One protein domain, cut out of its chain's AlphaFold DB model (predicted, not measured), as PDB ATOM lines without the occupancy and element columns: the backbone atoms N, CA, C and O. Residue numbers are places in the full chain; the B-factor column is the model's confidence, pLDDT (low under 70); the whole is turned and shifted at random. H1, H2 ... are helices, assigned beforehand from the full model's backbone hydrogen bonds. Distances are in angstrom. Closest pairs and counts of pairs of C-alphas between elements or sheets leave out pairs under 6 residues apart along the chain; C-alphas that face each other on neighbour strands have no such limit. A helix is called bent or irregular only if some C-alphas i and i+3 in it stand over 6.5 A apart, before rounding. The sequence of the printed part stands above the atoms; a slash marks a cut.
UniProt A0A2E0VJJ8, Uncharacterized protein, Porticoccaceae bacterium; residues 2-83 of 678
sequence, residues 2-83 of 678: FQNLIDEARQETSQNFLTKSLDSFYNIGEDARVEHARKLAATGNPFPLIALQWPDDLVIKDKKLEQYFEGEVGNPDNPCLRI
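What this domain is: This is residues 2 to 83 of the 678 residues of an uncharacterized protein of Porticoccaceae bacterium (UniProt A0A2E0VJJ8). A short helical hairpin, H3 and H4, makes one part of a small body; from H4 the chain goes on through loops to a short helix, H5, at a far end, and a long loop, residues 69 to 83, runs back from H5 through the middle. H2 lies near one end of H3, and before it an arm, residues 2 to 17 with H1, sticks out free from the rest. The printed part has 82 residues with five named helices, H1 to H5 in chain order, and no named strand; the class is all helix. It is only just compact, close to loose, with a radius of gyration of the C-alphas of 13.6 A and spans of 35 by 30 by 23 A.

How they stand to each other: The longest helix, H3, residues 30 to 42, touches H4, residues 47 to 53. The closest C-alphas of these two, those of Ala 37 and Leu 49, are 4.9 A apart. H3 and H4 run opposite ways at a tilt of 38 degrees, only just steep, and form a helical hairpin. H2, residues 18 to 25, is close to H3 but not clearly touching it: their closest C-alphas, those of Phe 25 and Arg 33, are 6.8 A apart. H2 and H3 run opposite ways at a steep tilt of 46 degrees. H5, residues 63 to 68, is apart from H2, H3 and H4. H1, residues 2 to 11, touches no helix. In H1, H3 and H4 every O i to N i+4 pair is within hydrogen-bond range; H2 has 1 of 4, with 1 of 5 O i to N i+3 pairs, and H5 has 0 of 2, with 2 of 3 O i to N i+3 pairs.

Where its parts are: H3 begins at C-alpha 30, (149.714, 204.311, 163.624), and is 18.6 A long from first to last C-alpha. H4 measures 9.9 A and H2 11.2 A. H2 is neither bent nor irregular, but only just: C-alphas 20 and 23 are 6.5 A apart. H1 begins at C-alpha 2, (119.555, 184.211, 156.793), and measures 14.8 A. H5 measures 10.2 A and ends at C-alpha 68, (135.710, 190.515, 142.486); it is only just irregular, with C-alphas 64 and 67 6.8 A apart.

The domain as a whole: The two C-alphas farthest apart, those of Phe 2 and Gly 29, are 38.6 A apart. The printed part has no cut. The links from H2 to H3 and from H3 to H4 are tight, those from H1 to H2 and from H4 to H5 are short, and no link is long. The mean pLDDT of the printed part is 74.7, and residues 2 to 28 are under 70.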
ATOM      1  N   PHE A   2     118.181 183.728 156.525       28.52
ATOM      2  CA  PHE A   2     119.555 184.211 156.793       28.52
ATOM      3  C   PHE A   2     119.790 185.695 156.445       28.52
ATOM      4  O   PHE A   2     120.503 186.380 157.166       28.52
ATOM      5  N   GLN A   3     119.138 186.210 155.397       31.23
ATOM      6  CA  GLN A   3     119.214 187.633 155.039       31.23
ATOM      7  C   GLN A   3     118.599 188.535 156.127       31.23
ATOM      8  O   GLN A   3     119.211 189.517 156.524       31.23
ATOM      9  N   ASN A   4     117.466 188.126 156.712       30.69
ATOM     10  CA  ASN A   4     116.786 188.888 157.769       30.69
ATOM     11  C   ASN A   4     117.597 188.961 159.076       30.69
ATOM     12  O   ASN A   4     117.585 189.995 159.726       30.69
ATOM     13  N   LEU A   5     118.352 187.911 159.428       30.88
ATOM     14  CA  LEU A   5     119.243 187.917 160.601       30.88
ATOM     15  C   LEU A   5     120.488 188.800 160.396       30.88
ATOM     16  O   LEU A   5     121.015 189.362 161.355       30.88
ATOM     17  N   ILE A   6     120.959 188.939 159.151       37.47
ATOM     18  CA  ILE A   6     122.049 189.856 158.786       37.47
ATOM     19  C   ILE A   6     121.551 191.309 158.783       37.47
ATOM     20  O   ILE A   6     122.287 192.207 159.191       37.47
ATOM     21  N   ASP A   7     120.308 191.537 158.362       35.22
ATOM     22  CA  ASP A   7     119.714 192.871 158.283       35.22
ATOM     23  C   ASP A   7     119.269 193.401 159.664       35.22
ATOM     24  O   ASP A   7     119.477 194.582 159.945       35.22
ATOM     25  N   GLU A   8     118.788 192.542 160.574       31.72
ATOM     26  CA  GLU A   8     118.491 192.905 161.975       31.72
ATOM     27  C   GLU A   8     119.768 193.252 162.764       31.72
ATOM     28  O   GLU A   8     119.807 194.260 163.470       31.72
ATOM     29  N   ALA A   9     120.865 192.510 162.562       33.09
ATOM     30  CA  ALA A   9     122.160 192.818 163.178       33.09
ATOM     31  C   ALA A   9     122.828 194.091 162.612       33.09
ATOM     32  O   ALA A   9     123.704 194.671 163.255       33.09
ATOM     33  N   ARG A  10     122.435 194.539 161.410       34.78
ATOM     34  CA  ARG A  10     122.939 195.771 160.775       34.78
ATOM     35  C   ARG A  10     122.199 197.032 161.227       34.78
ATOM     36  O   ARG A  10     122.801 198.110 161.196       34.78
ATOM     37  N   GLN A  11     120.928 196.917 161.622       33.56
ATOM     38  CA  GLN A  11     120.059 198.069 161.896       33.56
ATOM     39  C   GLN A  11     120.214 198.667 163.304       33.56
ATOM     40  O   GLN A  11     120.074 199.883 163.436       33.56
ATOM     41  N   GLU A  12     120.573 197.896 164.335       30.61
ATOM     42  CA  GLU A  12     120.628 198.426 165.715       30.61
ATOM     43  C   GLU A  12     121.939 199.147 166.099       30.61
ATOM     44  O   GLU A  12     121.959 199.892 167.077       30.61
ATOM     45  N   THR A  13     123.017 199.023 165.318       38.94
ATOM     46  CA  THR A  13     124.349 199.549 165.708       38.94
ATOM     47  C   THR A  13     124.944 200.600 164.767       38.94
ATOM     48  O   THR A  13     125.896 201.281 165.146       38.94
ATOM     49  N   SER A  14     124.407 200.776 163.555       39.72
ATOM     50  CA  SER A  14     125.161 201.456 162.488       39.72
ATOM     51  C   SER A  14     124.964 202.979 162.413       39.72
ATOM     52  O   SER A  14     125.935 203.710 162.248       39.72
ATOM     53  N   GLN A  15     123.755 203.531 162.551       33.78
ATOM     54  CA  GLN A  15     123.539 204.912 162.067       33.78
ATOM     55  C   GLN A  15     124.046 206.051 162.973       33.78
ATOM     56  O   GLN A  15     124.398 207.104 162.446       33.78
ATOM     57  N   ASN A  16     124.148 205.866 164.295       31.72
ATOM     58  CA  ASN A  16     124.569 206.948 165.207       31.72
ATOM     59  C   ASN A  16     126.049 206.895 165.637       31.72
ATOM     60  O   ASN A  16     126.542 207.864 166.215       31.72
ATOM     61  N   PHE A  17     126.769 205.802 165.351       33.72
ATOM     62  CA  PHE A  17     128.192 205.650 165.705       33.72
ATOM     63  C   PHE A  17     129.139 205.955 164.527       33.72
ATOM     64  O   PHE A  17     130.238 206.469 164.739       33.72
ATOM     65  N   LEU A  18     128.696 205.710 163.285       38.53
ATOM     66  CA  LEU A  18     129.529 205.766 162.073       38.53
ATOM     67  C   LEU A  18     129.984 207.178 161.661       38.53
ATOM     68  O   LEU A  18     131.066 207.335 161.106       38.53
ATOM     69  N   THR A  19     129.222 208.233 161.955       36.47
ATOM     70  CA  THR A  19     129.595 209.608 161.557       36.47
ATOM     71  C   THR A  19     130.565 210.296 162.519       36.47
ATOM     72  O   THR A  19     131.141 211.316 162.158       36.47
ATOM     73  N   LYS A  20     130.798 209.742 163.719       32.94
ATOM     74  CA  LYS A  20     131.784 210.269 164.684       32.94
ATOM     75  C   LYS A  20     133.100 209.477 164.742       32.94
ATOM     76  O   LYS A  20     134.055 209.988 165.325       32.94
ATOM     77  N   SER A  21     133.188 208.269 164.165       45.50
ATOM     78  CA  SER A  21     134.415 207.445 164.212       45.50
ATOM     79  C   SER A  21     135.380 207.674 163.038       45.50
ATOM     80  O   SER A  21     136.590 207.581 163.236       45.50
ATOM     81  N   LEU A  22     134.881 208.040 161.851       41.66
ATOM     82  CA  LEU A  22     135.701 208.203 160.638       41.66
ATOM     83  C   LEU A  22     136.744 209.331 160.748       41.66
ATOM     84  O   LEU A  22     137.896 209.128 160.371       41.66
ATOM     85  N   ASP A  23     136.393 210.471 161.354       39.00
ATOM     86  CA  ASP A  23     137.337 211.580 161.577       39.00
ATOM     87  C   ASP A  23     138.350 211.301 162.704       39.00
ATOM     88  O   ASP A  23     139.390 211.956 162.776       39.00
ATOM     89  N   SER A  24     138.097 210.331 163.594       47.88
ATOM     90  CA  SER A  24     139.022 210.006 164.693       47.88
ATOM     91  C   SER A  24     140.044 208.930 164.315       47.88
ATOM     92  O   SER A  24     141.184 209.000 164.772       47.88
ATOM     93  N   PHE A  25     139.702 208.002 163.411       47.78
ATOM     94  CA  PHE A  25     140.602 206.922 162.986       47.78
ATOM     95  C   PHE A  25     141.813 207.432 162.185       47.78
ATOM     96  O   PHE A  25     142.924 206.935 162.361       47.78
ATOM     97  N   TYR A  26     141.644 208.478 161.368       48.19
ATOM     98  CA  TYR A  26     142.744 209.093 160.609       48.19
ATOM     99  C   TYR A  26     143.557 210.138 161.398       48.19
ATOM    100  O   TYR A  26     144.635 210.521 160.945       48.19
ATOM    101  N   ASN A  27     143.096 210.555 162.585       50.47
ATOM    102  CA  ASN A  27     143.755 211.567 163.427       50.47
ATOM    103  C   ASN A  27     144.578 210.985 164.593       50.47
ATOM    104  O   ASN A  27     145.220 211.731 165.330       50.47
ATOM    105  N   ILE A  28     144.586 209.661 164.761       62.56
ATOM    106  CA  ILE A  28     145.424 208.956 165.741       62.56
ATOM    107  C   ILE A  28     146.672 208.363 165.070       62.56
ATOM    108  O   ILE A  28     146.636 208.002 163.887       62.56
ATOM    109  N   GLY A  29     147.775 208.283 165.825       72.31
ATOM    110  CA  GLY A  29     149.033 207.672 165.376       72.31
ATOM    111  C   GLY A  29     148.871 206.192 165.008       72.31
ATOM    112  O   GLY A  29     147.927 205.540 165.455       72.31
ATOM    113  N   GLU A  30     149.780 205.669 164.186       77.50
ATOM    114  CA  GLU A  30     149.714 204.311 163.624       77.50
ATOM    115  C   GLU A  30     149.555 203.223 164.701       77.50
ATOM    116  O   GLU A  30     148.635 202.407 164.613       77.50
ATOM    117  N   ASP A  31     150.328 203.308 165.788       79.81
ATOM    118  CA  ASP A  31     150.247 202.387 166.931       79.81
ATOM    119  C   ASP A  31     148.840 202.312 167.544       79.81
ATOM    120  O   ASP A  31     148.340 201.237 167.885       79.81
ATOM    121  N   ALA A  32     148.157 203.455 167.652       83.69
ATOM    122  CA  ALA A  32     146.812 203.517 168.213       83.69
ATOM    123  C   ALA A  32     145.765 202.889 167.276       83.69
ATOM    124  O   ALA A  32     144.784 202.316 167.757       83.69
ATOM    125  N   ARG A  33     145.975 202.951 165.952       85.88
ATOM    126  CA  ARG A  33     145.103 202.287 164.964       85.88
ATOM    127  C   ARG A  33     145.259 200.779 165.017       85.88
ATOM    128  O   ARG A  33     144.251 200.076 165.018       85.88
ATOM    129  N   VAL A  34     146.497 200.288 165.101       89.12
ATOM    130  CA  VAL A  34     146.784 198.853 165.232       89.12
ATOM    131  C   VAL A  34     146.151 198.307 166.509       89.12
ATOM    132  O   VAL A  34     145.463 197.290 166.469       89.12
ATOM    133  N   GLU A  35     146.294 199.017 167.628       89.06
ATOM    134  CA  GLU A  35     145.690 198.611 168.897       89.06
ATOM    135  C   GLU A  35     144.153 198.632 168.856       89.06
ATOM    136  O   GLU A  35     143.495 197.721 169.363       89.06
ATOM    137  N   HIS A  36     143.547 199.630 168.206       89.94
ATOM    138  CA  HIS A  36     142.100 199.638 167.986       89.94
ATOM    139  C   HIS A  36     141.648 198.456 167.117       89.94
ATOM    140  O   HIS A  36     140.689 197.765 167.462       89.94
ATOM    141  N   ALA A  37     142.365 198.171 166.030       93.50
ATOM    142  CA  ALA A  37     142.065 197.060 165.138       93.50
ATOM    143  C   ALA A  37     142.234 195.691 165.822       93.50
ATOM    144  O   ALA A  37     141.438 194.788 165.570       93.50
ATOM    145  N   ARG A  38     143.199 195.536 166.742       93.81
ATOM    146  CA  ARG A  38     143.317 194.342 167.600       93.81
ATOM    147  C   ARG A  38     142.090 194.153 168.488       93.81
ATOM    148  O   ARG A  38     141.586 193.037 168.596       93.81
ATOM    149  N   LYS A  39     141.561 195.233 169.073       92.19
ATOM    150  CA  LYS A  39     140.323 195.178 169.871       92.19
ATOM    151  C   LYS A  39     139.114 194.791 169.025       92.19
ATOM    152  O   LYS A  39     138.326 193.962 169.468       92.19
ATOM    153  N   LEU A  40     138.994 195.331 167.811       92.75
ATOM    154  CA  LEU A  40     137.952 194.925 166.861       92.75
ATOM    155  C   LEU A  40     138.086 193.449 166.461       92.75
ATOM    156  O   LEU A  40     137.088 192.733 166.398       92.75
ATOM    157  N   ALA A  41     139.312 192.965 166.245       94.12
ATOM    158  CA  ALA A  41     139.564 191.557 165.958       94.12
ATOM    159  C   ALA A  41     139.103 190.664 167.116       94.12
ATOM    160  O   ALA A  41     138.349 189.717 166.893       94.12
ATOM    161  N   ALA A  42     139.469 191.009 168.355       91.12
ATOM    162  CA  ALA A  42     139.062 190.282 169.557       91.12
ATOM    163  C   ALA A  42     137.534 190.234 169.758       91.12
ATOM    164  O   ALA A  42     137.029 189.288 170.360       91.12
ATOM    165  N   THR A  43     136.792 191.220 169.241       88.00
ATOM    166  CA  THR A  43     135.321 191.259 169.287       88.00
ATOM    167  C   THR A  43     134.641 190.688 168.038       88.00
ATOM    168  O   THR A  43     133.413 190.698 167.961       88.00
ATOM    169  N   GLY A  44     135.403 190.139 167.082       86.88
ATOM    170  CA  GLY A  44     134.882 189.377 165.942       86.88
ATOM    171  C   GLY A  44     135.042 190.025 164.561       86.88
ATOM    172  O   GLY A  44     134.623 189.422 163.571       86.88
ATOM    173  N   ASN A  45     135.665 191.207 164.451       93.00
ATOM    174  CA  ASN A  45     135.985 191.845 163.168       93.00
ATOM    175  C   ASN A  45     137.507 191.997 162.952       93.00
ATOM    176  O   ASN A  45     138.077 193.045 163.258       93.00
ATOM    177  N   PRO A  46     138.187 190.979 162.392       96.31
ATOM    178  CA  PRO A  46     139.637 191.011 162.181       96.31
ATOM    179  C   PRO A  46     140.087 191.720 160.891       96.31
ATOM    180  O   PRO A  46     141.286 191.912 160.691       96.31
ATOM    181  N   PHE A  47     139.177 192.100 159.987       97.44
ATOM    182  CA  PHE A  47     139.546 192.609 158.655       97.44
ATOM    183  C   PHE A  47     140.277 193.961 158.659       97.44
ATOM    184  O   PHE A  47     141.224 194.095 157.879       97.44
ATOM    185  N   PRO A  48     139.940 194.932 159.532       96.38
ATOM    186  CA  PRO A  48     140.734 196.154 159.671       96.38
ATOM    187  C   PRO A  48     142.190 195.861 160.045       96.38
ATOM    188  O   PRO A  48     143.110 196.465 159.497       96.38
ATOM    189  N   LEU A  49     142.420 194.879 160.928       97.00
ATOM    190  CA  LEU A  49     143.770 194.482 161.324       97.00
ATOM    191  C   LEU A  49     144.531 193.848 160.155       97.00
ATOM    192  O   LEU A  49     145.697 194.164 159.957       97.00
ATOM    193  N   ILE A  50     143.873 193.020 159.336       97.69
ATOM    194  CA  ILE A  50     144.478 192.458 158.115       97.69
ATOM    195  C   ILE A  50     144.951 193.572 157.174       97.69
ATOM    196  O   ILE A  50     146.068 193.505 156.666       97.69
ATOM    197  N   ALA A  51     144.128 194.603 156.967       96.81
ATOM    198  CA  ALA A  51     144.481 195.718 156.093       96.81
ATOM    199  C   ALA A  51     145.685 196.526 156.604       96.81
ATOM    200  O   ALA A  51     146.495 196.977 155.798       96.81
ATOM    201  N   LEU A  52     145.819 196.685 157.926       95.50
ATOM    202  CA  LEU A  52     146.964 197.365 158.545       95.50
ATOM    203  C   LEU A  52     148.241 196.518 158.541       95.50
ATOM    204  O   LEU A  52     149.335 197.074 158.526       95.50
ATOM    205  N   GLN A  53     148.115 195.191 158.589       97.00
ATOM    206  CA  GLN A  53     149.271 194.295 158.622       97.00
ATOM    207  C   GLN A  53     149.843 194.015 157.235       97.00
ATOM    208  O   GLN A  53     151.055 193.892 157.109       97.00
ATOM    209  N   TRP A  54     149.003 193.946 156.199       97.31
ATOM    210  CA  TRP A  54     149.438 193.648 154.829       97.31
ATOM    211  C   TRP A  54     148.841 194.632 153.804       97.31
ATOM    212  O   TRP A  54     148.096 194.221 152.903       97.31
ATOM    213  N   PRO A  55     149.153 195.938 153.918       95.69
ATOM    214  CA  PRO A  55     148.554 196.992 153.096       95.69
ATOM    215  C   PRO A  55     148.896 196.894 151.603       95.69
ATOM    216  O   PRO A  55     148.142 197.400 150.769       95.69
ATOM    217  N   ASP A  56     150.013 196.257 151.250       94.75
ATOM    218  CA  ASP A  56     150.465 196.143 149.859       94.75
ATOM    219  C   ASP A  56     150.177 194.772 149.241       94.75
ATOM    220  O   ASP A  56     149.938 194.682 148.037       94.75
ATOM    221  N   ASP A  57     150.128 193.709 150.049       95.12
ATOM    222  CA  ASP A  57     149.837 192.359 149.560       95.12
ATOM    223  C   ASP A  57     148.330 192.069 149.463       95.12
ATOM    224  O   ASP A  57     147.896 191.391 148.526       95.12
ATOM    225  N   LEU A  58     147.527 192.535 150.432       96.62
ATOM    226  CA  LEU A  58     146.130 192.103 150.582       96.62
ATOM    227  C   LEU A  58     145.096 193.197 150.326       96.62
ATOM    228  O   LEU A  58     143.970 192.864 149.966       96.62
ATOM    229  N   VAL A  59     145.424 194.479 150.482       97.19
ATOM    230  CA  VAL A  59     144.435 195.555 150.297       97.19
ATOM    231  C   VAL A  59     144.259 195.884 148.817       97.19
ATOM    232  O   VAL A  59     145.212 196.191 148.099       97.19
ATOM    233  N   ILE A  60     143.011 195.868 148.351       96.38
ATOM    234  CA  ILE A  60     142.661 196.321 147.006       96.38
ATOM    235  C   ILE A  60     142.472 197.840 147.029       96.38
ATOM    236  O   ILE A  60     141.572 198.359 147.687       96.38
ATOM    237  N   LYS A  61     143.333 198.551 146.292       94.75
ATOM    238  CA  LYS A  61     143.290 200.018 146.140       94.75
ATOM    239  C   LYS A  61     142.609 200.453 144.832       94.75
ATOM    240  O   LYS A  61     142.070 201.553 144.758       94.75
ATOM    241  N   ASP A  62     142.615 199.598 143.806       94.19
ATOM    242  CA  ASP A  62     141.953 199.864 142.523       94.19
ATOM    243  C   ASP A  62     140.459 199.529 142.600       94.19
ATOM    244  O   ASP A  62     140.070 198.371 142.764       94.19
ATOM    245  N   LYS A  63     139.615 200.550 142.417       94.19
ATOM    246  CA  LYS A  63     138.153 200.427 142.432       94.19
ATOM    247  C   LYS A  63     137.624 199.450 141.374       94.19
ATOM    248  O   LYS A  63     136.584 198.841 141.592       94.19
ATOM    249  N   LYS A  64     138.334 199.235 140.258       93.06
ATOM    250  CA  LYS A  64     137.932 198.264 139.222       93.06
ATOM    251  C   LYS A  64     137.955 196.819 139.718       93.06
ATOM    252  O   LYS A  64     137.206 195.990 139.204       93.06
ATOM    253  N   LEU A  65     138.809 196.516 140.696       93.38
ATOM    254  CA  LEU A  65     138.950 195.175 141.259       93.38
ATOM    255  C   LEU A  65     137.945 194.887 142.383       93.38
ATOM    256  O   LEU A  65     137.776 193.726 142.744       93.38
ATOM    257  N   GLU A  66     137.257 195.911 142.902       94.44
ATOM    258  CA  GLU A  66     136.274 195.782 143.988       94.44
ATOM    259  C   GLU A  66     135.174 194.764 143.663       94.44
ATOM    260  O   GLU A  66     134.782 193.984 144.518       94.44
ATOM    261  N   GLN A  67     134.736 194.689 142.403       94.44
ATOM    262  CA  GLN A  67     133.681 193.767 141.963       94.44
ATOM    263  C   GLN A  67     134.002 192.271 142.167       94.44
ATOM    264  O   GLN A  67     133.096 191.439 142.119       94.44
ATOM    265  N   TYR A  68     135.278 191.910 142.347       95.06
ATOM    266  CA  TYR A  68     135.710 190.515 142.486       95.06
ATOM    267  C   TYR A  68     135.826 190.055 143.941       95.06
ATOM    268  O   TYR A  68     135.912 188.852 144.184       95.06
ATOM    269  N   PHE A  69     135.834 190.986 144.895       96.38
ATOM    270  CA  PHE A  69     136.150 190.713 146.293       96.38
ATOM    271  C   PHE A  69     135.121 191.345 147.232       96.38
ATOM    272  O   PHE A  69     134.450 192.313 146.898       96.38
ATOM    273  N   GLU A  70     134.992 190.797 148.436       94.88
ATOM    274  CA  GLU A  70     134.136 191.397 149.459       94.88
ATOM    275  C   GLU A  70     134.833 192.562 150.174       94.88
ATOM    276  O   GLU A  70     136.039 192.525 150.447       94.88
ATOM    277  N   GLY A  71     134.028 193.545 150.576       94.44
ATOM    278  CA  GLY A  71     134.479 194.772 151.226       94.44
ATOM    279  C   GLY A  71     134.319 195.981 150.316       94.44
ATOM    280  O   GLY A  71     133.794 195.879 149.212       94.44
ATOM    281  N   GLU A  72     134.762 197.134 150.799       96.06
ATOM    282  CA  GLU A  72     134.689 198.395 150.066       96.06
ATOM    283  C   GLU A  72     136.075 199.047 150.030       96.06
ATOM    284  O   GLU A  72     136.777 199.154 151.040       96.06
ATOM    285  N   VAL A  73     136.501 199.466 148.842       94.69
ATOM    286  CA  VAL A  73     137.758 200.183 148.628       94.69
ATOM    287  C   VAL A  73     137.682 201.520 149.356       94.69
ATOM    288  O   VAL A  73     136.794 202.332 149.102       94.69
ATOM    289  N   GLY A  74     138.639 201.742 150.258       88.69
ATOM    290  CA  GLY A  74     138.712 202.937 151.098       88.69
ATOM    291  C   GLY A  74     137.903 202.864 152.396       88.69
ATOM    292  O   GLY A  74     138.002 203.789 153.195       88.69
ATOM    293  N   ASN A  75     137.150 201.786 152.647       91.50
ATOM    294  CA  ASN A  75     136.431 201.599 153.906       91.50
ATOM    295  C   ASN A  75     137.360 200.960 154.964       91.50
ATOM    296  O   ASN A  75     137.773 199.812 154.784       91.50
ATOM    297  N   PRO A  76     137.704 201.661 156.063       85.25
ATOM    298  CA  PRO A  76     138.625 201.137 157.073       85.25
ATOM    299  C   PRO A  76     138.020 200.018 157.936       85.25
ATOM    300  O   PRO A  76     138.759 199.150 158.397       85.25
ATOM    301  N   ASP A  77     136.697 199.998 158.126       86.88
ATOM    302  CA  ASP A  77     136.005 199.014 158.971       86.88
ATOM    303  C   ASP A  77     135.685 197.714 158.217       86.88
ATOM    304  O   ASP A  77     135.630 196.627 158.806       86.88
ATOM    305  N   ASN A  78     135.487 197.818 156.900       92.75
ATOM    306  CA  ASN A  78     135.232 196.696 156.002       92.75
ATOM    307  C   ASN A  78     136.081 196.800 154.721       92.75
ATOM    308  O   ASN A  78     135.537 196.989 153.627       92.75
ATOM    309  N   PRO A  79     137.412 196.661 154.835       96.12
ATOM    310  CA  PRO A  79     138.305 196.837 153.701       96.12
ATOM    311  C   PRO A  79     138.059 195.779 152.622       96.12
ATOM    312  O   PRO A  79     137.835 194.593 152.914       96.12
ATOM    313  N   CYS A  80     138.143 196.220 151.365       97.31
ATOM    314  CA  CYS A  80     138.211 195.338 150.205       97.31
ATOM    315  C   CYS A  80     139.569 194.622 150.189       97.31
ATOM    316  O   CYS A  80     140.619 195.249 150.022       97.31
ATOM    317  N   LEU A  81     139.546 193.302 150.379       97.44
ATOM    318  CA  LEU A  81     140.749 192.478 150.519       97.44
ATOM    319  C   LEU A  81     140.829 191.446 149.392       97.44
ATOM    320  O   LEU A  81     139.814 190.865 149.022       97.44
ATOM    321  N   ARG A  82     142.039 191.177 148.894       96.88
ATOM    322  CA  ARG A  82     142.355 190.177 147.860       96.88
ATOM    323  C   ARG A  82     142.294 188.748 148.423       96.88
ATOM    324  O   ARG A  82     143.288 188.026 148.421       96.88
ATOM    325  N   ILE A  83     141.136 188.373 148.955       96.81
ATOM    326  CA  ILE A  83     140.834 187.072 149.562       96.81
ATOM    327  C   ILE A  83     139.413 186.649 149.181       96.81
ATOM    328  O   ILE A  83     138.526 187.493 149.049       96.81
TER     329      ILE A  83